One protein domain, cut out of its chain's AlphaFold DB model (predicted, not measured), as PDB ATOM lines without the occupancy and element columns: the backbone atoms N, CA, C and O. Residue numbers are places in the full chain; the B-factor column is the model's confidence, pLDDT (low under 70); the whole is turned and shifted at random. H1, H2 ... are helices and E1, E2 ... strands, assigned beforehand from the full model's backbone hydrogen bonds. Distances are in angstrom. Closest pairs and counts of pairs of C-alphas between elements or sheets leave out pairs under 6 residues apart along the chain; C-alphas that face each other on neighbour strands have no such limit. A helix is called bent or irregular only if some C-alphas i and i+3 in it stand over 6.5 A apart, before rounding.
ATOM      1  N   LEU A 179      -2.030  -0.615  89.283       97.56
ATOM      2  CA  LEU A 179      -2.278   0.801  89.571       97.56
ATOM      3  C   LEU A 179      -1.027   1.559  90.042       97.56
ATOM      4  O   LEU A 179      -0.936   2.767  89.834       97.56
ATOM      5  N   ASP A 180      -0.053   0.879  90.657       97.75
ATOM      6  CA  ASP A 180       1.203   1.508  91.083       97.75
ATOM      7  C   ASP A 180       1.984   2.016  89.874       97.75
ATOM      8  O   ASP A 180       2.269   3.209  89.782       97.75
ATOM      9  N   TYR A 181       2.275   1.141  88.911       97.25
ATOM     10  CA  TYR A 181       3.033   1.566  87.743       97.25
ATOM     11  C   TYR A 181       2.181   2.387  86.764       97.25
ATOM     12  O   TYR A 181       2.681   3.384  86.259       97.25
ATOM     13  N   PHE A 182       0.888   2.106  86.565       98.25
ATOM     14  CA  PHE A 182       0.059   2.922  85.661       98.25
ATOM     15  C   PHE A 182      -0.148   4.364  86.134       98.25
ATOM     16  O   PHE A 182      -0.105   5.282  85.319       98.25
ATOM     17  N   THR A 183      -0.311   4.603  87.441       98.75
ATOM     18  CA  THR A 183      -0.365   5.988  87.948       98.75
ATOM     19  C   THR A 183       0.994   6.679  87.890       98.75
ATOM     20  O   THR A 183       1.045   7.897  87.749       98.75
ATOM     21  N   HIS A 184       2.100   5.930  87.952       98.69
ATOM     22  CA  HIS A 184       3.436   6.467  87.679       98.69
ATOM     23  C   HIS A 184       3.582   6.845  86.197       98.69
ATOM     24  O   HIS A 184       3.976   7.968  85.896       98.69
ATOM     25  N   ALA A 185       3.177   5.972  85.272       98.50
ATOM     26  CA  ALA A 185       3.159   6.272  83.842       98.50
ATOM     27  C   ALA A 185       2.276   7.485  83.515       98.50
ATOM     28  O   ALA A 185       2.722   8.368  82.798       98.50
ATOM     29  N   ASN A 186       1.083   7.614  84.100       98.62
ATOM     30  CA  ASN A 186       0.208   8.774  83.867       98.62
ATOM     31  C   ASN A 186       0.886  10.121  84.227       98.62
ATOM     32  O   ASN A 186       0.627  11.162  83.622       98.62
ATOM     33  N   VAL A 187       1.813  10.114  85.191       98.81
ATOM     34  CA  VAL A 187       2.588  11.310  85.542       98.81
ATOM     35  C   VAL A 187       3.672  11.600  84.498       98.81
ATOM     36  O   VAL A 187       3.742  12.736  84.026       98.81
ATOM     37  N   TYR A 188       4.491  10.606  84.135       98.81
ATOM     38  CA  TYR A 188       5.743  10.819  83.386       98.81
ATOM     39  C   TYR A 188       5.673  10.510  81.886       98.81
ATOM     40  O   TYR A 188       6.423  11.098  81.111       98.81
ATOM     41  N   GLN A 189       4.792   9.604  81.464       98.06
ATOM     42  CA  GLN A 189       4.816   9.015  80.125       98.06
ATOM     43  C   GLN A 189       4.651  10.062  79.037       98.06
ATOM     44  O   GLN A 189       5.455  10.074  78.118       98.06
ATOM     45  N   ALA A 190       3.715  11.003  79.189       97.06
ATOM     46  CA  ALA A 190       3.512  12.071  78.214       97.06
ATOM     47  C   ALA A 190       4.750  12.949  77.984       97.06
ATOM     48  O   ALA A 190       4.933  13.426  76.877       97.06
ATOM     49  N   CYS A 191       5.608  13.152  78.989       98.50
ATOM     50  CA  CYS A 191       6.883  13.841  78.780       98.50
ATOM     51  C   CYS A 191       7.928  12.901  78.153       98.50
ATOM     52  O   CYS A 191       8.650  13.287  77.239       98.50
ATOM     53  N   ALA A 192       7.965  11.641  78.598       98.19
ATOM     54  CA  ALA A 192       8.902  10.633  78.109       98.19
ATOM     55  C   ALA A 192       8.779  10.359  76.599       98.19
ATOM     56  O   ALA A 192       9.785  10.052  75.968       98.19
ATOM     57  N   VAL A 193       7.588  10.500  76.000       96.12
ATOM     58  CA  VAL A 193       7.400  10.292  74.546       96.12
ATOM     59  C   VAL A 193       8.178  11.287  73.682       96.12
ATOM     60  O   VAL A 193       8.368  11.031  72.499       96.12
ATOM     61  N   LEU A 194       8.603  12.423  74.248       96.94
ATOM     62  CA  LEU A 194       9.415  13.426  73.551       96.94
ATOM     63  C   LEU A 194      10.914  13.104  73.598       96.94
ATOM     64  O   LEU A 194      11.713  13.808  72.982       96.94
ATOM     65  N   SER A 195      11.309  12.059  74.331       97.25
ATOM     66  CA  SER A 195      12.695  11.611  74.381       97.25
ATOM     67  C   SER A 195      13.095  11.066  73.009       97.25
ATOM     68  O   SER A 195      12.405  10.188  72.479       97.25
ATOM     69  N   PRO A 196      14.245  11.474  72.448       94.69
ATOM     70  CA  PRO A 196      14.789  10.849  71.247       94.69
ATOM     71  C   PRO A 196      14.994   9.333  71.401       94.69
ATOM     72  O   PRO A 196      14.933   8.602  70.414       94.69
ATOM     73  N   GLN A 197      15.189   8.846  72.635       94.81
ATOM     74  CA  GLN A 197      15.362   7.423  72.944       94.81
ATOM     75  C   GLN A 197      14.050   6.632  72.869       94.81
ATOM     76  O   GLN A 197      14.081   5.439  72.579       94.81
ATOM     77  N   ALA A 198      12.900   7.284  73.084       91.94
ATOM     78  CA  ALA A 198      11.594   6.676  72.831       91.94
ATOM     79  C   ALA A 198      11.326   6.504  71.329       91.94
ATOM     80  O   ALA A 198      10.455   5.741  70.935       91.94
ATOM     81  N   GLY A 199      12.120   7.144  70.472       80.75
ATOM     82  CA  GLY A 199      11.960   7.090  69.031       80.75
ATOM     83  C   GLY A 199      10.827   7.990  68.540       80.75
ATOM     84  O   GLY A 199       9.790   8.169  69.171       80.75
ATOM     85  N   ILE A 200      11.040   8.562  67.360       65.00
ATOM     86  CA  ILE A 200      10.080   9.421  66.670       65.00
ATOM     87  C   ILE A 200       9.540   8.594  65.503       65.00
ATOM     88  O   ILE A 200      10.326   8.021  64.745       65.00
ATOM     89  N   GLY A 201       8.221   8.468  65.356       66.00
ATOM     90  CA  GLY A 201       7.704   7.666  64.240       66.00
ATOM     91  C   GLY A 201       6.219   7.346  64.205       66.00
ATOM     92  O   GLY A 201       5.796   6.670  63.272       66.00
ATOM     93  N   VAL A 202       5.418   7.808  65.167       83.25
ATOM     94  CA  VAL A 202       3.961   7.742  65.013       83.25
ATOM     95  C   VAL A 202       3.489   8.845  64.064       83.25
ATOM     96  O   VAL A 202       4.015   9.958  64.070       83.25
ATOM     97  N   SER A 203       2.496   8.539  63.232       89.50
ATOM     98  CA  SER A 203       1.936   9.499  62.279       89.50
ATOM     99  C   SER A 203       1.374  10.742  62.990       89.50
ATOM    100  O   SER A 203       0.724  10.592  64.026       89.50
ATOM    101  N   PRO A 204       1.488  11.955  62.417       89.75
ATOM    102  CA  PRO A 204       0.828  13.153  62.945       89.75
ATOM    103  C   PRO A 204      -0.700  13.039  63.050       89.75
ATOM    104  O   PRO A 204      -1.317  13.728  63.856       89.75
ATOM    105  N   ALA A 205      -1.330  12.142  62.282       91.44
ATOM    106  CA  ALA A 205      -2.751  11.825  62.454       91.44
ATOM    107  C   ALA A 205      -3.026  11.112  63.795       91.44
ATOM    108  O   ALA A 205      -4.090  11.261  64.398       91.44
ATOM    109  N   PHE A 206      -2.045  10.352  64.284       91.56
ATOM    110  CA  PHE A 206      -2.077   9.681  65.575       91.56
ATOM    111  C   PHE A 206      -1.463  10.507  66.718       91.56
ATOM    112  O   PHE A 206      -1.849  10.351  67.873       91.56
ATOM    113  N   TRP A 207      -0.525  11.397  66.446       93.00
ATOM    114  CA  TRP A 207       0.033  12.275  67.466       93.00
ATOM    115  C   TRP A 207       0.143  13.692  66.907       93.00
ATOM    116  O   TRP A 207       1.191  14.079  66.389       93.00
ATOM    117  N   PRO A 208      -0.962  14.458  66.927       92.62
ATOM    118  CA  PRO A 208      -1.003  15.786  66.331       92.62
ATOM    119  C   PRO A 208      -0.114  16.777  67.089       92.62
ATOM    120  O   PRO A 208       0.194  16.595  68.270       92.62
ATOM    121  N   ALA A 209       0.238  17.886  66.434       93.50
ATOM    122  CA  ALA A 209       1.101  18.923  67.006       93.50
ATOM    123  C   ALA A 209       0.586  19.464  68.355       93.50
ATOM    124  O   ALA A 209       1.378  19.695  69.263       93.50
ATOM    125  N   ALA A 210      -0.736  19.574  68.530       93.69
ATOM    126  CA  ALA A 210      -1.337  19.974  69.803       93.69
ATOM    127  C   ALA A 210      -0.957  19.038  70.966       93.69
ATOM    128  O   ALA A 210      -0.727  19.504  72.074       93.69
ATOM    129  N   TYR A 211      -0.834  17.727  70.724       95.62
ATOM    130  CA  TYR A 211      -0.426  16.773  71.761       95.62
ATOM    131  C   TYR A 211       1.071  16.866  72.053       95.62
ATOM    132  O   TYR A 211       1.486  16.656  73.188       95.62
ATOM    133  N   THR A 212       1.875  17.235  71.055       95.50
ATOM    134  CA  THR A 212       3.295  17.546  71.265       95.50
ATOM    135  C   THR A 212       3.438  18.779  72.158       95.50
ATOM    136  O   THR A 212       4.103  18.699  73.184       95.50
ATOM    137  N   ALA A 213       2.705  19.860  71.874       96.94
ATOM    138  CA  ALA A 213       2.684  21.050  72.727       96.94
ATOM    139  C   ALA A 213       2.221  20.737  74.166       96.94
ATOM    140  O   ALA A 213       2.833  21.199  75.129       96.94
ATOM    141  N   SER A 214       1.193  19.898  74.338       98.06
ATOM    142  CA  SER A 214       0.752  19.471  75.673       98.06
ATOM    143  C   SER A 214       1.774  18.583  76.398       98.06
ATOM    144  O   SER A 214       1.915  18.660  77.621       98.06
ATOM    145  N   ALA A 215       2.525  17.755  75.669       98.19
ATOM    146  CA  ALA A 215       3.623  16.961  76.221       98.19
ATOM    147  C   ALA A 215       4.798  17.845  76.673       98.19
ATOM    148  O   ALA A 215       5.367  17.615  77.740       98.19
ATOM    149  N   GLU A 216       5.115  18.900  75.920       98.50
ATOM    150  CA  GLU A 216       6.111  19.906  76.305       98.50
ATOM    151  C   GLU A 216       5.679  20.661  77.566       98.50
ATOM    152  O   GLU A 216       6.461  20.809  78.512       98.50
ATOM    153  N   ALA A 217       4.409  21.074  77.620       98.69
ATOM    154  CA  ALA A 217       3.811  21.679  78.805       98.69
ATOM    155  C   ALA A 217       3.900  20.735  80.014       98.69
ATOM    156  O   ALA A 217       4.331  21.152  81.091       98.69
ATOM    157  N   ARG A 218       3.613  19.439  79.823       98.75
ATOM    158  CA  ARG A 218       3.804  18.414  80.857       98.75
ATOM    159  C   ARG A 218       5.260  18.326  81.315       98.75
ATOM    160  O   ARG A 218       5.490  18.319  82.521       98.75
ATOM    161  N   CYS A 219       6.239  18.286  80.411       98.88
ATOM    162  CA  CYS A 219       7.656  18.274  80.789       98.88
ATOM    163  C   CYS A 219       8.031  19.491  81.644       98.88
ATOM    164  O   CYS A 219       8.663  19.350  82.694       98.88
ATOM    165  N   ASN A 220       7.608  20.685  81.231       98.75
ATOM    166  CA  ASN A 220       7.881  21.918  81.966       98.75
ATOM    167  C   ASN A 220       7.206  21.928  83.342       98.75
ATOM    168  O   ASN A 220       7.847  22.281  84.330       98.75
ATOM    169  N   ALA A 221       5.955  21.476  83.433       98.69
ATOM    170  CA  ALA A 221       5.225  21.407  84.693       98.69
ATOM    171  C   ALA A 221       5.826  20.375  85.668       98.69
ATOM    172  O   ALA A 221       5.912  20.638  86.868       98.69
ATOM    173  N   LEU A 222       6.298  19.223  85.175       98.88
ATOM    174  CA  LEU A 222       7.016  18.242  85.997       98.88
ATOM    175  C   LEU A 222       8.348  18.801  86.517       98.88
ATOM    176  O   LEU A 222       8.665  18.611  87.693       98.88
ATOM    177  N   ALA A 223       9.104  19.508  85.670       98.81
ATOM    178  CA  ALA A 223      10.363  20.146  86.057       98.81
ATOM    179  C   ALA A 223      10.142  21.266  87.087       98.81
ATOM    180  O   ALA A 223      10.823  21.305  88.108       98.81
ATOM    181  N   ALA A 224       9.129  22.117  86.888       98.38
ATOM    182  CA  ALA A 224       8.758  23.177  87.832       98.38
ATOM    183  C   ALA A 224       8.337  22.630  89.210       98.38
ATOM    184  O   ALA A 224       8.521  23.292  90.227       98.38
ATOM    185  N   LYS A 225       7.804  21.403  89.257       98.50
ATOM    186  CA  LYS A 225       7.477  20.681  90.499       98.50
ATOM    187  C   LYS A 225       8.658  19.894  91.084       98.50
ATOM    188  O   LYS A 225       8.480  19.211  92.089       98.50
ATOM    189  N   GLY A 226       9.833  19.929  90.454       98.25
ATOM    190  CA  GLY A 226      11.013  19.169  90.875       98.25
ATOM    191  C   GLY A 226      10.866  17.647  90.747       98.25
ATOM    192  O   GLY A 226      11.599  16.906  91.397       98.25
ATOM    193  N   LEU A 227       9.908  17.160  89.947       98.62
ATOM    194  CA  LEU A 227       9.681  15.721  89.735       98.62
ATOM    195  C   LEU A 227      10.645  15.119  88.706       98.62
ATOM    196  O   LEU A 227      10.900  13.916  88.730       98.62
ATOM    197  N   ILE A 228      11.177  15.960  87.822       98.69
ATOM    198  CA  ILE A 228      12.252  15.658  86.874       98.69
ATOM    199  C   ILE A 228      13.225  16.840  86.840       98.69
ATOM    200  O   ILE A 228      12.890  17.936  87.290       98.69
ATOM    201  N   GLN A 229      14.421  16.617  86.306       97.06
ATOM    202  CA  GLN A 229      15.456  17.637  86.127       97.06
ATOM    203  C   GLN A 229      15.805  17.756  84.639       97.06
ATOM    204  O   GLN A 229      15.557  16.824  83.879       97.06
ATOM    205  N   GLY A 230      16.362  18.898  84.233       96.69
ATOM    206  CA  GLY A 230      16.809  19.142  82.861       96.69
ATOM    207  C   GLY A 230      16.681  20.608  82.458       96.69
ATOM    208  O   GLY A 230      15.701  21.268  82.817       96.69
ATOM    209  N   GLU A 231      17.663  21.115  81.713       95.62
ATOM    210  CA  GLU A 231      17.675  22.498  81.218       95.62
ATOM    211  C   GLU A 231      16.903  22.606  79.900       95.62
ATOM    212  O   GLU A 231      16.050  23.482  79.734       95.62
ATOM    213  N   THR A 232      17.133  21.659  78.988       98.25
ATOM    214  CA  THR A 232      16.444  21.587  77.698       98.25
ATOM    215  C   THR A 232      15.195  20.702  77.761       98.25
ATOM    216  O   THR A 232      14.969  19.954  78.716       98.25
ATOM    217  N   LEU A 233      14.349  20.778  76.729       97.94
ATOM    218  CA  LEU A 233      13.208  19.868  76.588       97.94
ATOM    219  C   LEU A 233      13.665  18.405  76.477       97.94
ATOM    220  O   LEU A 233      13.062  17.536  77.102       97.94
ATOM    221  N   THR A 234      14.737  18.149  75.725       97.94
ATOM    222  CA  THR A 234      15.310  16.809  75.567       97.94
ATOM    223  C   THR A 234      15.780  16.246  76.904       97.94
ATOM    224  O   THR A 234      15.416  15.121  77.228       97.94
ATOM    225  N   ASP A 235      16.476  17.039  77.727       98.50
ATOM    226  CA  ASP A 235      16.928  16.588  79.051       98.50
ATOM    227  C   ASP A 235      15.748  16.200  79.949       98.50
ATOM    228  O   ASP A 235      15.770  15.166  80.615       98.50
ATOM    229  N   LYS A 236      14.681  17.012  79.939       98.75
ATOM    230  CA  LYS A 236      13.456  16.739  80.707       98.75
ATOM    231  C   LYS A 236      12.768  15.463  80.219       98.75
ATOM    232  O   LYS A 236      12.342  14.645  81.035       98.75
ATOM    233  N   ALA A 237      12.661  15.283  78.907       98.56
ATOM    234  CA  ALA A 237      12.043  14.105  78.316       98.56
ATOM    235  C   ALA A 237      12.843  12.826  78.614       98.56
ATOM    236  O   ALA A 237      12.261  11.817  79.015       98.56
ATOM    237  N   ASP A 238      14.171  12.888  78.523       98.56
ATOM    238  CA  ASP A 238      15.069  11.793  78.895       98.56
ATOM    239  C   ASP A 238      14.984  11.478  80.393       98.56
ATOM    240  O   ASP A 238      14.914  10.308  80.776       98.56
ATOM    241  N   ALA A 239      14.892  12.495  81.256       98.75
ATOM    242  CA  ALA A 239      14.668  12.302  82.686       98.75
ATOM    243  C   ALA A 239      13.312  11.635  82.973       98.75
ATOM    244  O   ALA A 239      13.227  10.750  83.828       98.75
ATOM    245  N   ALA A 240      12.249  12.003  82.253       98.75
ATOM    246  CA  ALA A 240      10.943  11.355  82.369       98.75
ATOM    247  C   ALA A 240      10.967   9.901  81.864       98.75
ATOM    248  O   ALA A 240      10.396   9.021  82.510       98.75
ATOM    249  N   LEU A 241      11.671   9.613  80.766       98.44
ATOM    250  CA  LEU A 241      11.865   8.243  80.286       98.44
ATOM    251  C   LEU A 241      12.676   7.407  81.285       98.44
ATOM    252  O   LEU A 241      12.319   6.265  81.580       98.44
ATOM    253  N   ALA A 242      13.711   7.994  81.888       97.94
ATOM    254  CA  ALA A 242      14.468   7.364  82.961       97.94
ATOM    255  C   ALA A 242      13.577   7.035  84.172       97.94
ATOM    256  O   ALA A 242      13.741   5.967  84.761       97.94
ATOM    257  N   GLN A 243      12.585   7.874  84.508       98.19
ATOM    258  CA  GLN A 243      11.593   7.545  85.542       98.19
ATOM    259  C   GLN A 243      10.765   6.307  85.186       98.19
ATOM    260  O   GLN A 243      10.452   5.532  86.089       98.19
ATOM    261  N   LEU A 244      10.401   6.099  83.915       97.44
ATOM    262  CA  LEU A 244       9.683   4.893  83.481       97.44
ATOM    263  C   LEU A 244      10.582   3.654  83.554       97.44
ATOM    264  O   LEU A 244      10.218   2.667  84.197       97.44
ATOM    265  N   ARG A 245      11.790   3.712  82.981       96.06
ATOM    266  CA  ARG A 245      12.752   2.596  83.021       96.06
ATOM    267  C   ARG A 245      13.105   2.207  84.462       96.06
ATOM    268  O   ARG A 245      13.011   1.041  84.842       96.06
ATOM    269  N   ALA A 246      13.368   3.192  85.324       95.00
ATOM    270  CA  ALA A 246      13.609   2.983  86.755       95.00
ATOM    271  C   ALA A 246      12.379   2.466  87.525       95.00
ATOM    272  O   ALA A 246      12.494   2.117  88.709       95.00
ATOM    273  N   TYR A 247      11.196   2.449  86.905       95.50
ATOM    274  CA  TYR A 247       9.992   1.849  87.470       95.50
ATOM    275  C   TYR A 247       9.726   0.423  86.993       95.50
ATOM    276  O   TYR A 247       8.983  -0.257  87.689       95.50
ATOM    277  N   GLY A 248      10.371  -0.050  85.921       92.44
ATOM    278  CA  GLY A 248      10.289  -1.441  85.458       92.44
ATOM    279  C   GLY A 248       9.950  -1.629  83.976       92.44
ATOM    280  O   GLY A 248       9.906  -2.778  83.527       92.44
ATOM    281  N   TRP A 249       9.734  -0.545  83.220       94.69
ATOM    282  CA  TRP A 249       9.690  -0.610  81.753       94.69
ATOM    283  C   TRP A 249      11.073  -0.917  81.181       94.69
ATOM    284  O   TRP A 249      12.094  -0.542  81.755       94.69
ATOM    285  N   GLN A 250      11.088  -1.620  80.053       92.62
ATOM    286  CA  GLN A 250      12.308  -2.042  79.375       92.62
ATOM    287  C   GLN A 250      12.619  -1.079  78.233       92.62
ATOM    288  O   GLN A 250      11.697  -0.503  77.658       92.62
ATOM    289  N   ALA A 251      13.895  -0.936  77.873       93.75
ATOM    290  CA  ALA A 251      14.281  -0.060  76.768       93.75
ATOM    291  C   ALA A 251      13.622  -0.499  75.446       93.75
ATOM    292  O   ALA A 251      13.212   0.313  74.620       93.75
ATOM    293  N   GLU A 252      13.426  -1.806  75.284       92.94
ATOM    294  CA  GLU A 252      12.763  -2.434  74.148       92.94
ATOM    295  C   GLU A 252      11.297  -1.993  73.982       92.94
ATOM    296  O   GLU A 252      10.731  -2.141  72.895       92.94
ATOM    297  N   SER A 253      10.663  -1.453  75.027       94.50
ATOM    298  CA  SER A 253       9.270  -1.003  74.988       94.50
ATOM    299  C   SER A 253       9.108   0.519  74.894       94.50
ATOM    300  O   SER A 253       7.980   1.009  74.820       94.50
ATOM    301  N   ASP A 254      10.203   1.280  74.795       95.75
ATOM    302  CA  ASP A 254      10.158   2.748  74.788       95.75
ATOM    303  C   ASP A 254       9.422   3.338  73.573       95.75
ATOM    304  O   ASP A 254       8.690   4.318  73.709       95.75
ATOM    305  N   PHE A 255       9.499   2.689  72.407       95.19
ATOM    306  CA  PHE A 255       8.754   3.114  71.211       95.19
ATOM    307  C   PHE A 255       7.232   3.059  71.374       95.19
ATOM    308  O   PHE A 255       6.485   3.766  70.698       95.19
ATOM    309  N   LEU A 256       6.745   2.244  72.307       95.00
ATOM    310  CA  LEU A 256       5.317   2.062  72.518       95.00
ATOM    311  C   LEU A 256       4.700   3.138  73.421       95.00
ATOM    312  O   LEU A 256       3.471   3.219  73.504       95.00
ATOM    313  N   GLN A 257       5.516   3.958  74.096       95.38
ATOM    314  CA  GLN A 257       5.050   4.867  75.148       95.38
ATOM    315  C   GLN A 257       4.015   5.878  74.626       95.38
ATOM    316  O   GLN A 257       3.034   6.152  75.317       95.38
ATOM    317  N   ALA A 258       4.163   6.363  73.387       94.12
ATOM    318  CA  ALA A 258       3.213   7.293  72.769       94.12
ATOM    319  C   ALA A 258       1.813   6.699  72.579       94.12
ATOM    320  O   ALA A 258       0.816   7.293  73.001       94.12
ATOM    321  N   SER A 259       1.714   5.510  71.980       94.00
ATOM    322  CA  SER A 259       0.408   4.879  71.768       94.00
ATOM    323  C   SER A 259      -0.222   4.400  73.070       94.00
ATOM    324  O   SER A 259      -1.437   4.502  73.228       94.00
ATOM    325  N   HIS A 260       0.589   3.934  74.022       95.31
ATOM    326  CA  HIS A 260       0.102   3.454  75.311       95.31
ATOM    327  C   HIS A 260      -0.397   4.603  76.181       95.31
ATOM    328  O   HIS A 260      -1.452   4.467  76.803       95.31
ATOM    329  N   PHE A 261       0.274   5.760  76.154       96.06
ATOM    330  CA  PHE A 261      -0.267   6.963  76.776       96.06
ATOM    331  C   PHE A 261      -1.616   7.344  76.161       96.06
ATOM    332  O   PHE A 261      -2.590   7.521  76.891       96.06
ATOM    333  N   ARG A 262      -1.706   7.394  74.820       93.19
ATOM    334  CA  ARG A 262      -2.938   7.801  74.124       93.19
ATOM    335  C   ARG A 262      -4.113   6.841  74.325       93.19
ATOM    336  O   ARG A 262      -5.249   7.304  74.392       93.19
ATOM    337  N   PHE A 263      -3.873   5.533  74.392       91.69
ATOM    338  CA  PHE A 263      -4.953   4.542  74.382       91.69
ATOM    339  C   PHE A 263      -5.204   3.810  75.699       91.69
ATOM    340  O   PHE A 263      -6.274   3.221  75.833       91.69
ATOM    341  N   ALA A 264      -4.276   3.812  76.658       95.12
ATOM    342  CA  ALA A 264      -4.380   2.901  77.798       95.12
ATOM    343  C   ALA A 264      -4.096   3.534  79.161       95.12
ATOM    344  O   ALA A 264      -4.817   3.258  80.118       95.12
ATOM    345  N   THR A 265      -3.071   4.375  79.282       97.56
ATOM    346  CA  THR A 265      -2.560   4.778  80.599       97.56
ATOM    347  C   THR A 265      -3.599   5.495  81.454       97.56
ATOM    348  O   THR A 265      -3.854   5.085  82.590       97.56
ATOM    349  N   ASN A 266      -4.254   6.514  80.900       96.44
ATOM    350  CA  ASN A 266      -5.268   7.282  81.622       96.44
ATOM    351  C   ASN A 266      -6.533   6.443  81.850       96.44
ATOM    352  O   ASN A 266      -7.111   6.475  82.936       96.44
ATOM    353  N   SER A 267      -6.905   5.629  80.857       96.81
ATOM    354  CA  SER A 267      -8.034   4.692  80.905       96.81
ATOM    355  C   SER A 267      -7.940   3.731  82.089       96.81
ATOM    356  O   SER A 267      -8.874   3.623  82.891       96.81
ATOM    357  N   ILE A 268      -6.776   3.097  82.247       98.00
ATOM    358  CA  ILE A 268      -6.508   2.161  83.335       98.00
ATOM    359  C   ILE A 268      -6.417   2.913  84.659       98.00
ATOM    360  O   ILE A 268      -7.087   2.519  85.610       98.00
ATOM    361  N   ALA A 269      -5.661   4.013  84.731       98.56
ATOM    362  CA  ALA A 269      -5.507   4.775  85.969       98.56
ATOM    363  C   ALA A 269      -6.863   5.237  86.537       98.56
ATOM    364  O   ALA A 269      -7.137   5.014  87.712       98.56
ATOM    365  N   VAL A 270      -7.742   5.812  85.711       98.50
ATOM    366  CA  VAL A 270      -9.050   6.313  86.164       98.50
ATOM    367  C   VAL A 270     -10.013   5.167  86.478       98.50
ATOM    368  O   VAL A 270     -10.602   5.141  87.563       98.50
ATOM    369  N   THR A 271     -10.180   4.207  85.563       97.81
ATOM    370  CA  THR A 271     -11.159   3.120  85.735       97.81
ATOM    371  C   THR A 271     -10.811   2.243  86.930       97.81
ATOM    372  O   THR A 271     -11.671   1.972  87.771       97.81
ATOM    373  N   TYR A 272      -9.545   1.838  87.048       97.94
ATOM    374  CA  TYR A 272      -9.127   0.931  88.107       97.94
ATOM    375  C   TYR A 272      -9.068   1.649  89.457       97.94
ATOM    376  O   TYR A 272      -9.474   1.057  90.448       97.94
ATOM    377  N   THR A 273      -8.680   2.929  89.547       98.56
ATOM    378  CA  THR A 273      -8.774   3.656  90.827       98.56
ATOM    379  C   THR A 273     -10.218   3.716  91.336       98.56
ATOM    380  O   THR A 273     -10.449   3.481  92.525       98.56
ATOM    381  N   ASN A 274     -11.192   3.951  90.447       98.44
ATOM    382  CA  ASN A 274     -12.615   3.922  90.796       98.44
ATOM    383  C   ASN A 274     -13.077   2.535  91.254       98.44
ATOM    384  O   ASN A 274     -13.615   2.391  92.357       98.44
ATOM    385  N   ALA A 275     -12.775   1.507  90.460       97.50
ATOM    386  CA  ALA A 275     -13.140   0.130  90.764       97.50
ATOM    387  C   ALA A 275     -12.534  -0.337  92.103       97.50
ATOM    388  O   ALA A 275     -13.256  -0.814  92.979       97.50
ATOM    389  N   TRP A 276     -11.229  -0.123  92.294       97.50
ATOM    390  CA  TRP A 276     -10.427  -0.638  93.411       97.50
ATOM    391  C   TRP A 276     -10.732   0.091  94.717       97.50
ATOM    392  O   TRP A 276     -10.762  -0.522  95.785       97.50
ATOM    393  N   GLY A 277     -11.077   1.377  94.633       98.19
ATOM    394  CA  GLY A 277     -11.627   2.128  95.756       98.19
ATOM    395  C   GLY A 277     -13.115   1.878  96.020       98.19
ATOM    396  O   GLY A 277     -13.609   2.287  97.071       98.19
ATOM    397  N   ARG A 278     -13.839   1.188  95.123       97.94
ATOM    398  CA  ARG A 278     -15.303   0.982  95.160       97.94
ATOM    399  C   ARG A 278     -16.080   2.300  95.155       97.94
ATOM    400  O   ARG A 278     -17.031   2.470  95.924       97.94
ATOM    401  N   PHE A 279     -15.613   3.261  94.371       98.25
ATOM    402  CA  PHE A 279     -16.189   4.599  94.318       98.25
ATOM    403  C   PHE A 279     -17.463   4.632  93.467       98.25
ATOM    404  O   PHE A 279     -17.618   3.872  92.509       98.25
ATOM    405  N   SER A 280     -18.401   5.490  93.865       98.06
ATOM    406  CA  SER A 280     -19.571   5.841  93.059       98.06
ATOM    407  C   SER A 280     -19.149   6.794  91.940       98.06
ATOM    408  O   SER A 280     -18.181   7.538  92.078       98.06
ATOM    409  N   VAL A 281     -19.923   6.847  90.855       98.12
ATOM    410  CA  VAL A 281     -19.737   7.861  89.802       98.12
ATOM    411  C   VAL A 281     -19.826   9.293  90.348       98.12
ATOM    412  O   VAL A 281     -19.146  10.189  89.857       98.12
ATOM    413  N   THR A 282     -20.619   9.501  91.403       97.94
ATOM    414  CA  THR A 282     -20.807  10.810  92.041       97.94
ATOM    415  C   THR A 282     -19.605  11.252  92.873       97.94
ATOM    416  O   THR A 282     -19.476  12.441  93.145       97.94
ATOM    417  N   ASP A 283     -18.691  10.340  93.227       98.00
ATOM    418  CA  ASP A 283     -17.492  10.674  94.007       98.00
ATOM    419  C   ASP A 283     -16.488  11.511  93.192       98.00
ATOM    420  O   ASP A 283     -15.632  12.169  93.782       98.00
ATOM    421  N   SER A 284     -16.575  11.477  91.849       96.88
ATOM    422  CA  SER A 284     -15.705  12.216  90.914       96.88
ATOM    423  C   SER A 284     -14.233  12.198  91.337       96.88
ATOM    424  O   SER A 284     -13.588  13.241  91.468       96.88
ATOM    425  N   VAL A 285     -13.712  11.005  91.633       98.50
ATOM    426  CA  VAL A 285     -12.408  10.814  92.284       98.50
ATOM    427  C   VAL A 285     -11.309  11.523  91.491       98.50
ATOM    428  O   VAL A 285     -11.185  11.345  90.279       98.50
ATOM    429  N   CYS A 286     -10.519  12.355  92.177       98.62
ATOM    430  CA  CYS A 286      -9.493  13.220  91.574       98.62
ATOM    431  C   CYS A 286      -9.999  14.188  90.482       98.62
ATOM    432  O   CYS A 286      -9.216  14.697  89.677       98.62
ATOM    433  N   GLY A 287     -11.303  14.469  90.467       98.19
ATOM    434  CA  GLY A 287     -11.962  15.320  89.483       98.19
ATOM    435  C   GLY A 287     -12.256  14.622  88.155       98.19
ATOM    436  O   GLY A 287     -12.620  15.306  87.204       98.19
ATOM    437  N   TYR A 288     -12.090  13.303  88.040       98.75
ATOM    438  CA  TYR A 288     -12.366  12.589  86.792       98.75
ATOM    439  C   TYR A 288     -13.822  12.136  86.681       98.75
ATOM    440  O   TYR A 288     -14.475  11.801  87.667       98.75
ATOM    441  N   SER A 289     -14.313  12.102  85.446       98.56
ATOM    442  CA  SER A 289     -15.624  11.578  85.066       98.56
ATOM    443  C   SER A 289     -15.597  11.068  83.619       98.56
ATOM    444  O   SER A 289     -14.578  11.191  82.935       98.56
ATOM    445  N   PHE A 290     -16.712  10.506  83.141       98.38
ATOM    446  CA  PHE A 290     -16.861  10.074  81.751       98.38
ATOM    447  C   PHE A 290     -18.012  10.803  81.064       98.38
ATOM    448  O   PHE A 290     -19.090  10.947  81.648       98.38
ATOM    449  N   ALA A 291     -17.792  11.252  79.828       97.81
ATOM    450  CA  ALA A 291     -18.806  11.893  78.992       97.81
ATOM    451  C   ALA A 291     -18.400  11.880  77.514       97.81
ATOM    452  O   ALA A 291     -17.247  11.605  77.189       97.81
ATOM    453  N   ASN A 292     -19.323  12.256  76.631       97.12
ATOM    454  CA  ASN A 292     -18.956  12.621  75.268       97.12
ATOM    455  C   ASN A 292     -18.302  14.002  75.271       97.12
ATOM    456  O   ASN A 292     -18.658  14.866  76.077       97.12
ATOM    457  N   THR A 293     -17.370  14.216  74.343       96.88
ATOM    458  CA  THR A 293     -16.760  15.529  74.129       96.88
ATOM    459  C   THR A 293     -16.751  15.908  72.655       96.88
ATOM    460  O   THR A 293     -16.646  15.035  71.794       96.88
ATOM    461  N   ASP A 294     -16.830  17.204  72.361       95.44
ATOM    462  CA  ASP A 294     -16.618  17.722  71.007       95.44
ATOM    463  C   ASP A 294     -15.122  17.810  70.640       95.44
ATOM    464  O   ASP A 294     -14.242  17.401  71.404       95.44
ATOM    465  N   ALA A 295     -14.821  18.360  69.459       93.56
ATOM    466  CA  ALA A 295     -13.451  18.521  68.968       93.56
ATOM    467  C   ALA A 295     -12.604  19.503  69.804       93.56
ATOM    468  O   ALA A 295     -11.378  19.434  69.772       93.56
ATOM    469  N   THR A 296     -13.241  20.397  70.568       94.06
ATOM    470  CA  THR A 296     -12.574  21.288  71.533       94.06
ATOM    471  C   THR A 296     -12.387  20.616  72.896       94.06
ATOM    472  O   THR A 296     -11.841  21.216  73.823       94.06
ATOM    473  N   GLY A 297     -12.877  19.385  73.058       95.88
ATOM    474  CA  GLY A 297     -12.894  18.645  74.310       95.88
ATOM    475  C   GLY A 297     -13.997  19.074  75.276       95.88
ATOM    476  O   GLY A 297     -13.996  18.589  76.407       95.88
ATOM    477  N   ALA A 298     -14.894  19.990  74.896       97.56
ATOM    478  CA  ALA A 298     -15.992  20.399  75.766       97.56
ATOM    479  C   ALA A 298     -16.971  19.238  75.934       97.56
ATOM    480  O   ALA A 298     -17.216  18.490  74.987       97.56
ATOM    481  N   VAL A 299     -17.533  19.085  77.132       98.06
ATOM    482  CA  VAL A 299     -18.569  18.081  77.384       98.06
ATOM    483  C   VAL A 299     -19.801  18.387  76.541       98.06
ATOM    484  O   VAL A 299     -20.301  19.510  76.557       98.06
ATOM    485  N   VAL A 300     -20.327  17.364  75.874       97.06
ATOM    486  CA  VAL A 300     -21.556  17.450  75.078       97.06
ATOM    487  C   VAL A 300     -22.547  16.350  75.467       97.06
ATOM    488  O   VAL A 300     -22.148  15.352  76.079       97.06
ATOM    489  N   PRO A 301     -23.839  16.501  75.115       96.31
ATOM    490  CA  PRO A 301     -24.816  15.434  75.260       96.31
ATOM    491  C   PRO A 301     -24.356  14.115  74.637       96.31
ATOM    492  O   PRO A 301     -23.609  14.077  73.655       96.31
ATOM    493  N   GLN A 302     -24.848  13.017  75.203       94.56
ATOM    494  CA  GLN A 302     -24.618  11.697  74.642       94.56
ATOM    495  C   GLN A 302     -25.268  11.566  73.260       94.56
ATOM    496  O   GLN A 302     -26.337  12.121  73.008       94.56
ATOM    497  N   ILE A 303     -24.621  10.816  72.366       93.06
ATOM    498  CA  ILE A 303     -25.106  10.589  71.000       93.06
ATOM    499  C   ILE A 303     -25.825   9.231  70.959       93.06
ATOM    500  O   ILE A 303     -25.150   8.205  71.078       93.06
ATOM    501  N   PRO A 304     -27.155   9.175  70.739       91.56
ATOM    502  CA  PRO A 304     -27.921   7.927  70.841       91.56
ATOM    503  C   PRO A 304     -27.422   6.799  69.929       91.56
ATOM    504  O   PRO A 304     -27.322   5.650  70.352       91.56
ATOM    505  N   ALA A 305     -27.043   7.121  68.688       91.19
ATOM    506  CA  ALA A 305     -26.516   6.130  67.745       91.19
ATOM    507  C   ALA A 305     -25.205   5.494  68.235       91.19
ATOM    508  O   ALA A 305     -24.967   4.306  68.037       91.19
ATOM    509  N   VAL A 306     -24.371   6.282  68.912       90.25
ATOM    510  CA  VAL A 306     -23.118   5.806  69.494       90.25
ATOM    511  C   VAL A 306     -23.407   4.937  70.719       90.25
ATOM    512  O   VAL A 306     -22.857   3.843  70.819       90.25
ATOM    513  N   GLN A 307     -24.335   5.359  71.588       92.06
ATOM    514  CA  GLN A 307     -24.780   4.567  72.742       92.06
ATOM    515  C   GLN A 307     -25.293   3.182  72.330       92.06
ATOM    516  O   GLN A 307     -24.941   2.186  72.959       92.06
ATOM    517  N   ALA A 308     -26.072   3.101  71.247       91.19
ATOM    518  CA  ALA A 308     -26.600   1.837  70.732       91.19
ATOM    519  C   ALA A 308     -25.495   0.864  70.280       91.19
ATOM    520  O   ALA A 308     -25.660  -0.349  70.371       91.19
ATOM    521  N   GLY A 309     -24.350   1.384  69.824       91.31
ATOM    522  CA  GLY A 309     -23.197   0.581  69.421       91.31
ATOM    523  C   GLY A 309     -22.245   0.216  70.564       91.31
ATOM    524  O   GLY A 309     -21.365  -0.628  70.362       91.31
ATOM    525  N   LEU A 310     -22.381   0.831  71.749       91.50
ATOM    526  CA  LEU A 310     -21.399   0.689  72.826       91.50
ATOM    527  C   LEU A 310     -21.239  -0.757  73.261       91.50
ATOM    528  O   LEU A 310     -20.100  -1.193  73.378       91.50
ATOM    529  N   PHE A 311     -22.337  -1.503  73.433       91.31
ATOM    530  CA  PHE A 311     -22.290  -2.892  73.897       91.31
ATOM    531  C   PHE A 311     -21.349  -3.762  73.052       91.31
ATOM    532  O   PHE A 311     -20.516  -4.472  73.610       91.31
ATOM    533  N   ALA A 312     -21.457  -3.661  71.725       90.00
ATOM    534  CA  ALA A 312     -20.712  -4.493  70.785       90.00
ATOM    535  C   ALA A 312     -19.290  -3.982  70.503       90.00
ATOM    536  O   ALA A 312     -18.396  -4.780  70.232       90.00
ATOM    537  N   SER A 313     -19.083  -2.663  70.525       88.88
ATOM    538  CA  SER A 313     -17.808  -2.044  70.127       88.88
ATOM    539  C   SER A 313     -16.878  -1.718  71.296       88.88
ATOM    540  O   SER A 313     -15.684  -1.510  71.083       88.88
ATOM    541  N   GLY A 314     -17.405  -1.659  72.520       87.50
ATOM    542  CA  GLY A 314     -16.644  -1.264  73.696       87.50
ATOM    543  C   GLY A 314     -15.912  -2.400  74.393       87.50
ATOM    544  O   GLY A 314     -16.294  -3.566  74.341       87.50
ATOM    545  N   ASN A 315     -14.842  -2.028  75.088       84.38
ATOM    546  CA  ASN A 315     -13.958  -2.939  75.819       84.38
ATOM    547  C   ASN A 315     -14.198  -2.930  77.346       84.38
ATOM    548  O   ASN A 315     -13.472  -3.601  78.077       84.38
ATOM    549  N   GLY A 316     -15.183  -2.159  77.832       89.06
ATOM    550  CA  GLY A 316     -15.524  -2.029  79.254       89.06
ATOM    551  C   GLY A 316     -14.655  -1.060  80.071       89.06
ATOM    552  O   GLY A 316     -14.961  -0.834  81.242       89.06
ATOM    553  N   VAL A 317     -13.622  -0.454  79.473       93.75
ATOM    554  CA  VAL A 317     -12.685   0.469  80.137       93.75
ATOM    555  C   VAL A 317     -12.584   1.760  79.309       93.75
ATOM    556  O   VAL A 317     -11.815   1.808  78.349       93.75
ATOM    557  N   PRO A 318     -13.364   2.815  79.626       94.00
ATOM    558  CA  PRO A 318     -13.338   4.064  78.867       94.00
ATOM    559  C   PRO A 318     -11.925   4.671  78.754       94.00
ATOM    560  O   PRO A 318     -11.156   4.586  79.715       94.00
ATOM    561  N   PRO A 319     -11.566   5.300  77.621       93.88
ATOM    562  CA  PRO A 319     -12.471   5.766  76.579       93.88
ATOM    563  C   PRO A 319     -12.919   4.661  75.613       93.88
ATOM    564  O   PRO A 319     -12.162   3.759  75.270       93.88
ATOM    565  N   THR A 320     -14.168   4.741  75.161       90.31
ATOM    566  CA  THR A 320     -14.753   3.809  74.188       90.31
ATOM    567  C   THR A 320     -15.932   4.460  73.481       90.31
ATOM    568  O   THR A 320     -16.723   5.130  74.133       90.31
ATOM    569  N   GLY A 321     -16.070   4.240  72.167       81.75
ATOM    570  CA  GLY A 321     -17.236   4.663  71.381       81.75
ATOM    571  C   GLY A 321     -17.758   6.048  71.772       81.75
ATOM    572  O   GLY A 321     -18.861   6.157  72.282       81.75
ATOM    573  N   GLY A 322     -16.942   7.095  71.642       83.81
ATOM    574  CA  GLY A 322     -17.328   8.478  71.957       83.81
ATOM    575  C   GLY A 322     -17.385   8.852  73.445       83.81
ATOM    576  O   GLY A 322     -17.307  10.041  73.745       83.81
ATOM    577  N   VAL A 323     -17.447   7.885  74.366       94.12
ATOM    578  CA  VAL A 323     -17.286   8.132  75.802       94.12
ATOM    579  C   VAL A 323     -15.809   8.344  76.094       94.12
ATOM    580  O   VAL A 323     -14.994   7.439  75.926       94.12
ATOM    581  N   ASN A 324     -15.478   9.539  76.567       96.75
ATOM    582  CA  ASN A 324     -14.126   9.991  76.838       96.75
ATOM    583  C   ASN A 324     -13.892  10.212  78.334       96.75
ATOM    584  O   ASN A 324     -14.831  10.302  79.130       96.75
ATOM    585  N   ILE A 325     -12.619  10.330  78.705       98.31
ATOM    586  CA  ILE A 325     -12.204  10.737  80.046       98.31
ATOM    587  C   ILE A 325     -12.276  12.260  80.124       98.31
ATOM    588  O   ILE A 325     -11.647  12.972  79.346       98.31
ATOM    589  N   VAL A 326     -13.049  12.765  81.077       98.69
ATOM    590  CA  VAL A 326     -13.205  14.196  81.324       98.69
ATOM    591  C   VAL A 326     -12.599  14.524  82.672       98.69
ATOM    592  O   VAL A 326     -12.915  13.882  83.677       98.69
ATOM    593  N   TRP A 327     -11.765  15.555  82.706       98.69
ATOM    594  CA  TRP A 327     -11.283  16.129  83.949       98.69
ATOM    595  C   TRP A 327     -12.067  17.405  84.269       98.69
ATOM    596  O   TRP A 327     -12.025  18.396  83.541       98.69
ATOM    597  N   ASN A 328     -12.831  17.349  85.358       98.56
ATOM    598  CA  ASN A 328     -13.775  18.383  85.777       98.56
ATOM    599  C   ASN A 328     -13.077  19.639  86.303       98.56
ATOM    600  O   ASN A 328     -13.616  20.733  86.172       98.56
ATOM    601  N   ASN A 329     -11.876  19.481  86.865       98.25
ATOM    602  CA  ASN A 329     -11.137  20.554  87.534       98.25
ATOM    603  C   ASN A 329     -10.240  21.359  86.576       98.25
ATOM    604  O   ASN A 329      -9.388  22.122  87.028       98.25
ATOM    605  N   ALA A 330     -10.402  21.173  85.264       98.38
ATOM    606  CA  ALA A 330      -9.639  21.903  84.264       98.38
ATOM    607  C   ALA A 330      -9.928  23.412  84.326       98.38
ATOM    608  O   ALA A 330     -11.059  23.846  84.575       98.38
ATOM    609  N   VAL A 331      -8.905  24.225  84.052       97.94
ATOM    610  CA  VAL A 331      -9.073  25.675  83.892       97.94
ATOM    611  C   VAL A 331     -10.058  25.944  82.750       97.94
ATOM    612  O   VAL A 331      -9.925  25.388  81.660       97.94
ATOM    613  N   GLY A 332     -11.059  26.791  83.000       95.50
ATOM    614  CA  GLY A 332     -12.125  27.074  82.032       95.50
ATOM    615  C   GLY A 332     -13.252  26.033  81.992       95.50
ATOM    616  O   GLY A 332     -14.099  26.100  81.104       95.50
ATOM    617  N   GLY A 333     -13.290  25.098  82.947       96.44
ATOM    618  CA  GLY A 333     -14.366  24.118  83.113       96.44
ATOM    619  C   GLY A 333     -14.041  22.739  82.538       96.44
ATOM    620  O   GLY A 333     -13.029  22.544  81.868       96.44
ATOM    621  N   ALA A 334     -14.924  21.775  82.814       98.25
ATOM    622  CA  ALA A 334     -14.725  20.364  82.490       98.25
ATOM    623  C   ALA A 334     -14.348  20.129  81.016       98.25
ATOM    624  O   ALA A 334     -15.026  20.600  80.099       98.25
ATOM    625  N   ARG A 335     -13.275  19.366  80.802       98.25
ATOM    626  CA  ARG A 335     -12.631  19.186  79.495       98.25
ATOM    627  C   ARG A 335     -12.147  17.748  79.326       98.25
ATOM    628  O   ARG A 335     -11.788  17.111  80.315       98.25
ATOM    629  N   LEU A 336     -12.096  17.259  78.085       98.00
ATOM    630  CA  LEU A 336     -11.317  16.074  77.707       98.00
ATOM    631  C   LEU A 336      -9.932  16.147  78.365       98.00
ATOM    632  O   LEU A 336      -9.238  17.148  78.194       98.00
ATOM    633  N   ASP A 337      -9.529  15.109  79.095       97.69
ATOM    634  CA  ASP A 337      -8.251  15.075  79.821       97.69
ATOM    635  C   ASP A 337      -7.050  15.384  78.911       97.69
ATOM    636  O   ASP A 337      -6.154  16.129  79.306       97.69
ATOM    637  N   PHE A 338      -7.089  14.923  77.656       96.19
ATOM    638  CA  PHE A 338      -6.064  15.195  76.645       96.19
ATOM    639  C   PHE A 338      -5.917  16.676  76.240       96.19
ATOM    640  O   PHE A 338      -4.891  17.070  75.689       96.19
ATOM    641  N   LEU A 339      -6.930  17.504  76.499       96.69
ATOM    642  CA  LEU A 339      -6.950  18.939  76.183       96.69
ATOM    643  C   LEU A 339      -7.065  19.807  77.443       96.69
ATOM    644  O   LEU A 339      -7.222  21.026  77.361       96.69
ATOM    645  N   ALA A 340      -7.035  19.187  78.619       97.88
ATOM    646  CA  ALA A 340      -7.288  19.862  79.873       97.88
ATOM    647  C   ALA A 340      -6.055  20.616  80.383       97.88
ATOM    648  O   ALA A 340      -4.934  20.103  80.353       97.88
ATOM    649  N   SER A 341      -6.295  21.824  80.902       98.38
ATOM    650  CA  SER A 341      -5.267  22.657  81.528       98.38
ATOM    651  C   SER A 341      -5.293  22.539  83.044       98.38
ATOM    652  O   SER A 341      -6.348  22.744  83.649       98.38
ATOM    653  N   SER A 342      -4.146  22.236  83.653       98.62
ATOM    654  CA  SER A 342      -4.024  22.122  85.111       98.62
ATOM    655  C   SER A 342      -3.954  23.494  85.780       98.62
ATOM    656  O   SER A 342      -3.144  24.322  85.358       98.62
ATOM    657  N   PRO A 343      -4.723  23.753  86.857       98.25
ATOM    658  CA  PRO A 343      -4.607  24.989  87.625       98.25
ATOM    659  C   PRO A 343      -3.190  25.257  88.132       98.25
ATOM    660  O   PRO A 343      -2.758  26.405  88.137       98.25
ATOM    661  N   SER A 344      -2.444  24.220  88.528       97.81
ATOM    662  CA  SER A 344      -1.108  24.410  89.099       97.81
ATOM    663  C   SER A 344      -0.018  24.776  88.086       97.81
ATOM    664  O   SER A 344       1.037  25.257  88.497       97.81
ATOM    665  N   SER A 345      -0.237  24.524  86.792       96.75
ATOM    666  CA  SER A 345       0.696  24.881  85.714       96.75
ATOM    667  C   SER A 345       0.181  26.024  84.840       96.75
ATOM    668  O   SER A 345       0.967  26.652  84.138       96.75
ATOM    669  N   GLY A 346      -1.130  26.287  84.855       96.44
ATOM    670  CA  GLY A 346      -1.781  27.247  83.963       96.44
ATOM    671  C   GLY A 346      -1.725  26.847  82.485       96.44
ATOM    672  O   GLY A 346      -1.955  27.691  81.623       96.44
ATOM    673  N   SER A 347      -1.402  25.586  82.175       97.44
ATOM    674  CA  SER A 347      -1.131  25.113  80.814       97.44
ATOM    675  C   SER A 347      -1.857  23.806  80.504       97.44
ATOM    676  O   SER A 347      -2.139  23.021  81.413       97.44
ATOM    677  N   ALA A 348      -2.151  23.573  79.220       97.81
ATOM    678  CA  ALA A 348      -2.720  22.324  78.719       97.81
ATOM    679  C   ALA A 348      -1.672  21.213  78.810       97.81
ATOM    680  O   ALA A 348      -0.890  21.012  77.895       97.81
ATOM    681  N   ASP A 349      -1.629  20.515  79.937       98.31
ATOM    682  CA  ASP A 349      -0.579  19.555  80.266       98.31
ATOM    683  C   ASP A 349      -1.136  18.147  80.460       98.31
ATOM    684  O   ASP A 349      -0.568  17.366  81.214       98.31
ATOM    685  N   PHE A 350      -2.249  17.808  79.810       98.38
ATOM    686  CA  PHE A 350      -2.941  16.524  79.963       98.38
ATOM    687  C   PHE A 350      -3.491  16.269  81.382       98.38
ATOM    688  O   PHE A 350      -3.375  15.156  81.900       98.38
ATOM    689  N   ALA A 351      -4.032  17.295  82.051       98.44
ATOM    690  CA  ALA A 351      -4.555  17.193  83.422       98.44
ATOM    691  C   ALA A 351      -3.530  16.653  84.450       98.44
ATOM    692  O   ALA A 351      -3.826  15.719  85.205       98.44
ATOM    693  N   LEU A 352      -2.316  17.220  84.492       98.81
ATOM    694  CA  LEU A 352      -1.262  16.830  85.443       98.81
ATOM    695  C   LEU A 352      -1.740  16.780  86.895       98.81
ATOM    696  O   LEU A 352      -1.406  15.828  87.601       98.81
ATOM    697  N   ASP A 353      -2.534  17.747  87.347       98.88
ATOM    698  CA  ASP A 353      -3.006  17.760  88.738       98.88
ATOM    699  C   ASP A 353      -3.899  16.550  89.053       98.88
ATOM    700  O   ASP A 353      -3.784  15.947  90.124       98.88
ATOM    701  N   GLY A 354      -4.732  16.126  88.097       98.69
ATOM    702  CA  GLY A 354      -5.511  14.894  88.204       98.69
ATOM    703  C   GLY A 354      -4.619  13.649  88.247       98.69
ATOM    704  O   GLY A 354      -4.802  12.788  89.112       98.69
ATOM    705  N   ALA A 355      -3.602  13.578  87.381       98.81
ATOM    706  CA  ALA A 355      -2.646  12.469  87.358       98.81
ATOM    707  C   ALA A 355      -1.856  12.356  88.677       98.81
ATOM    708  O   ALA A 355      -1.672  11.253  89.204       98.81
ATOM    709  N   LEU A 356      -1.441  13.490  89.255       98.94
ATOM    710  CA  LEU A 356      -0.768  13.545  90.555       98.94
ATOM    711  C   LEU A 356      -1.694  13.117  91.698       98.94
ATOM    712  O   LEU A 356      -1.254  12.380  92.579       98.94
ATOM    713  N   CYS A 357      -2.974  13.495  91.665       98.94
ATOM    714  CA  CYS A 357      -3.957  13.009  92.633       98.94
ATOM    715  C   CYS A 357      -4.135  11.484  92.545       98.94
ATOM    716  O   CYS A 357      -4.051  10.790  93.557       98.94
ATOM    717  N   LEU A 358      -4.285  10.907  91.346       98.88
ATOM    718  CA  LEU A 358      -4.385   9.446  91.201       98.88
ATOM    719  C   LEU A 358      -3.130   8.744  91.744       98.88
ATOM    720  O   LEU A 358      -3.226   7.752  92.475       98.88
ATOM    721  N   ARG A 359      -1.944   9.294  91.453       98.88
ATOM    722  CA  ARG A 359      -0.672   8.806  91.997       98.88
ATOM    723  C   ARG A 359      -0.617   8.903  93.521       98.88
ATOM    724  O   ARG A 359      -0.069   8.005  94.172       98.88
ATOM    725  N   SER A 360      -1.190   9.951  94.104       98.88
ATOM    726  CA  SER A 360      -1.224  10.127  95.552       98.88
ATOM    727  C   SER A 360      -2.105   9.079  96.223       98.88
ATOM    728  O   SER A 360      -1.690   8.489  97.220       98.88
ATOM    729  N   LEU A 361      -3.273   8.766  95.649       98.88
ATOM    730  CA  LEU A 361      -4.174   7.740  96.183       98.88
ATOM    731  C   LEU A 361      -3.516   6.357  96.221       98.88
ATOM    732  O   LEU A 361      -3.698   5.608  97.180       98.88
ATOM    733  N   VAL A 362      -2.702   6.031  95.220       98.50
ATOM    734  CA  VAL A 362      -1.997   4.746  95.155       98.50
ATOM    735  C   VAL A 362      -0.809   4.674  96.122       98.50
ATOM    736  O   VAL A 362      -0.548   3.630  96.724       98.50
ATOM    737  N   THR A 363      -0.087   5.780  96.306       98.44
ATOM    738  CA  THR A 363       1.122   5.819  97.149       98.44
ATOM    739  C   THR A 363       0.852   6.195  98.608       98.44
ATOM    740  O   THR A 363       1.705   5.964  99.465       98.44
ATOM    741  N   GLY A 364      -0.322   6.754  98.912       98.56
ATOM    742  CA  GLY A 364      -0.665   7.298 100.229       98.56
ATOM    743  C   GLY A 364       0.055   8.601 100.575       98.56
ATOM    744  O   GLY A 364       0.051   9.005 101.740       98.56
ATOM    745  N   ARG A 365       0.705   9.240  99.597       98.69
ATOM    746  CA  ARG A 365       1.524  10.441  99.788       98.69
ATOM    747  C   ARG A 365       1.352  11.406  98.632       98.69
ATOM    748  O   ARG A 365       1.170  10.986  97.496       98.69
ATOM    749  N   ASP A 366       1.476  12.691  98.916       98.44
ATOM    750  CA  ASP A 366       1.579  13.703  97.875       98.44
ATOM    751  C   ASP A 366       2.849  13.456  97.023       98.44
ATOM    752  O   ASP A 366       3.947  13.343  97.582       98.44
ATOM    753  N   PRO A 367       2.752  13.334  95.685       97.62
ATOM    754  CA  PRO A 367       3.904  12.994  94.857       97.62
ATOM    755  C   PRO A 367       4.977  14.083  94.798       97.62
ATOM    756  O   PRO A 367       6.120  13.750  94.486       97.62
ATOM    757  N   VAL A 368       4.645  15.341  95.096       97.88
ATOM    758  CA  VAL A 368       5.563  16.487  95.063       97.88
ATOM    759  C   VAL A 368       6.195  16.683  96.440       97.88
ATOM    760  O   VAL A 368       7.406  16.551  96.588       97.88
ATOM    761  N   THR A 369       5.381  16.906  97.472       97.88
ATOM    762  CA  THR A 369       5.854  17.218  98.834       97.88
ATOM    763  C   THR A 369       6.288  15.985  99.627       97.88
ATOM    764  O   THR A 369       6.927  16.114 100.672       97.88
ATOM    765  N   LYS A 370       5.927  14.779  99.161       97.75
ATOM    766  CA  LYS A 370       6.148  13.474  99.821       97.75
ATOM    767  C   LYS A 370       5.438  13.310 101.170       97.75
ATOM    768  O   LYS A 370       5.596  12.271 101.830       97.75
ATOM    769  N   GLN A 371       4.629  14.290 101.569       98.31
ATOM    770  CA  GLN A 371       3.888  14.251 102.820       98.31
ATOM    771  C   GLN A 371       2.765  13.207 102.766       98.31
ATOM    772  O   GLN A 371       2.201  12.964 101.694       98.31
ATOM    773  N   PRO A 372       2.441  12.547 103.893       98.50
ATOM    774  CA  PRO A 372       1.277  11.672 103.979       98.50
ATOM    775  C   PRO A 372      -0.015  12.414 103.632       98.50
ATOM    776  O   PRO A 372      -0.184  13.578 103.987       98.50
ATOM    777  N   LEU A 373      -0.948  11.719 102.980       98.56
ATOM    778  CA  LEU A 373      -2.278  12.270 102.729       98.56
ATOM    779  C   LEU A 373      -3.081  12.416 104.029       98.56
ATOM    780  O   LEU A 373      -2.956  11.606 104.949       98.56
ATOM    781  N   THR A 374      -3.961  13.415 104.066       98.38
ATOM    782  CA  THR A 374      -4.883  13.693 105.178       98.38
ATOM    783  C   THR A 374      -6.326  13.827 104.672       98.38
ATOM    784  O   THR A 374      -6.580  13.850 103.464       98.38
ATOM    785  N   GLY A 375      -7.294  13.855 105.596       98.00
ATOM    786  CA  GLY A 375      -8.710  14.079 105.284       98.00
ATOM    787  C   GLY A 375      -9.291  13.090 104.265       98.00
ATOM    788  O   GLY A 375      -9.009  11.890 104.307       98.00
ATOM    789  N   LEU A 376     -10.095  13.607 103.331       97.62
ATOM    790  CA  LEU A 376     -10.776  12.810 102.306       97.62
ATOM    791  C   LEU A 376      -9.800  12.012 101.427       97.62
ATOM    792  O   LEU A 376     -10.035  10.831 101.179       97.62
ATOM    793  N   LEU A 377      -8.689  12.624 101.003       98.19
ATOM    794  CA  LEU A 377      -7.696  11.961 100.151       98.19
ATOM    795  C   LEU A 377      -7.042  10.771 100.855       98.19
ATOM    796  O   LEU A 377      -6.769   9.758 100.215       98.19
ATOM    797  N   LYS A 378      -6.833  10.851 102.176       98.62
ATOM    798  CA  LYS A 378      -6.352   9.702 102.952       98.62
ATOM    799  C   LYS A 378      -7.366   8.561 102.932       98.62
ATOM    800  O   LYS A 378      -6.999   7.438 102.602       98.62
ATOM    801  N   THR A 379      -8.633   8.846 103.226       98.62
ATOM    802  CA  THR A 379      -9.704   7.834 103.220       98.62
ATOM    803  C   THR A 379      -9.857   7.183 101.845       98.62
ATOM    804  O   THR A 379     -10.002   5.965 101.740       98.62
ATOM    805  N   GLN A 380      -9.787   7.976 100.774       98.75
ATOM    806  CA  GLN A 380      -9.810   7.460  99.408       98.75
ATOM    807  C   GLN A 380      -8.575   6.596  99.110       98.75
ATOM    808  O   GLN A 380      -8.711   5.506  98.555       98.75
ATOM    809  N   SER A 381      -7.384   7.037  99.524       98.88
ATOM    810  CA  SER A 381      -6.139   6.285  99.347       98.88
ATOM    811  C   SER A 381      -6.169   4.939 100.064       98.88
ATOM    812  O   SER A 381      -5.804   3.926  99.470       98.88
ATOM    813  N   ASP A 382      -6.647   4.902 101.309       98.75
ATOM    814  CA  ASP A 382      -6.739   3.670 102.092       98.75
ATOM    815  C   ASP A 382      -7.653   2.644 101.397       98.75
ATOM    816  O   ASP A 382      -7.285   1.475 101.279       98.75
ATOM    817  N   ARG A 383      -8.792   3.088 100.840       98.62
ATOM    818  CA  ARG A 383      -9.701   2.236 100.048       98.62
ATOM    819  C   ARG A 383      -9.032   1.694  98.785       98.62
ATOM    820  O   ARG A 383      -9.093   0.493  98.536       98.62
ATOM    821  N   VAL A 384      -8.377   2.559  98.006       98.75
ATOM    822  CA  VAL A 384      -7.682   2.160  96.767       98.75
ATOM    823  C   VAL A 384      -6.589   1.144  97.071       98.75
ATOM    824  O   VAL A 384      -6.515   0.106  96.420       98.75
ATOM    825  N   ARG A 385      -5.759   1.409  98.083       98.50
ATOM    826  CA  ARG A 385      -4.652   0.529  98.471       98.50
ATOM    827  C   ARG A 385      -5.136  -0.814  99.008       98.50
ATOM    828  O   ARG A 385      -4.522  -1.822  98.675       98.50
ATOM    829  N   ALA A 386      -6.238  -0.839  99.762       98.06
ATOM    830  CA  ALA A 386      -6.880  -2.086 100.164       98.06
ATOM    831  C   ALA A 386      -7.327  -2.900  98.936       98.06
ATOM    832  O   ALA A 386      -6.982  -4.073  98.831       98.06
ATOM    833  N   GLY A 387      -7.984  -2.266  97.954       97.88
ATOM    834  CA  GLY A 387      -8.323  -2.915  96.683       97.88
ATOM    835  C   GLY A 387      -7.094  -3.458  95.944       97.88
ATOM    836  O   GLY A 387      -7.065  -4.612  95.526       97.88
ATOM    837  N   MET A 388      -6.011  -2.682  95.860       97.75
ATOM    838  CA  MET A 388      -4.761  -3.151  95.243       97.75
ATOM    839  C   MET A 388      -4.195  -4.428  95.884       97.75
ATOM    840  O   MET A 388      -3.501  -5.188  95.206       97.75
ATOM    841  N   ASP A 389      -4.439  -4.650  97.175       96.25
ATOM    842  CA  ASP A 389      -3.948  -5.829  97.887       96.25
ATOM    843  C   ASP A 389      -4.870  -7.049  97.720       96.25
ATOM    844  O   ASP A 389      -4.380  -8.177  97.695       96.25
ATOM    845  N   GLU A 390      -6.172  -6.837  97.513       95.69
ATOM    846  CA  GLU A 390      -7.176  -7.896  97.317       95.69
ATOM    847  C   GLU A 390      -7.070  -8.617  95.960       95.69
ATOM    848  O   GLU A 390      -7.572  -9.729  95.821       95.69
TER     849      GLU A 390
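This is residues 179 to 390 of the 534 residues of a protein of Ideonella sp. MAG2 (UniProt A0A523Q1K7). A compact body of helices is built round H1, which sits in the middle: H3, H6 and H4b, one arm of the bent helix H4, run roughly alongside it, while H2 and the other arm, H4a, cross it. H7 lies across the last residues of H4b and H6, and a small sheet of two strands, E1 and E2, lies near H4b, with H5 far out from the middle. The printed part has 212 residues, with seven named helices and two named strands in the order H1 H2 H3 H4 E1 H5 E2 H6 H7; the sheet is antiparallel and the class is mostly helix. The radius of gyration of the C-alphas is 16.6 A, and the C-alphas span 47 by 42 by 34 A.

H1, residues 179 to 192, begins at C-alpha 179 (-2.278, 0.801, 89.571) and is irregular, with C-alphas 187 and 190 7.4 A apart. H2 is residues 209 to 224, 22.6 A long, and H3 is residues 233 to 245, 18.4 A. H4, residues 251 to 277, was assigned as one helix by its hydrogen bonds but is bent, with C-alphas 263 and 266 7.7 A apart; its arms are H4a, residues 251 to 263, itself irregular with C-alphas 252 and 255 7.4 A apart, and H4b, residues 266 to 277. E1 is residues 288 to 293. H5, residues 304 to 313, is irregular, with C-alphas 308 and 311 7.1 A apart. E2 is residues 323 to 327 and H6 residues 352 to 363. H7, residues 375 to 390, is 23.4 A long and ends at C-alpha 390 (-7.176, -7.896, 97.317).

H1 is the hub, and with H4b and H6 it forms a bundle, three helices or arms that touch one another. H1 and H6 touch at a shallow tilt of 30 degrees, opposite ways, the closest C-alphas being Thr 183 and Arg 359, 4.9 A. H1 and H3 touch at Ala 192 and Leu 241, C-alphas 4.4 A apart. H4b and H7 are about perpendicular at 88 degrees and touch at Gly 277 and Val 384, C-alphas 4.1 A apart. In the sheet, N 289 and O 326 are 2.9 A apart, within hydrogen-bond range. Every O i to N i+4 pair is within range in H2, H3, H4b, H6 and H7, against 8 of 10 in H1, 4 of 6 in H5 and 4 of 9 in H4a, which has 5 of 10 O i to N i+3 pairs within range.

The two C-alphas farthest apart, those of Glu 231 and Ala 308, are 50.0 A apart. The printed part has no cut. The links H1 to H2, E2 to H6 and H6 to H7 are long. The mean pLDDT of the printed part is 96.1, and residues 200 to 201 are under 70.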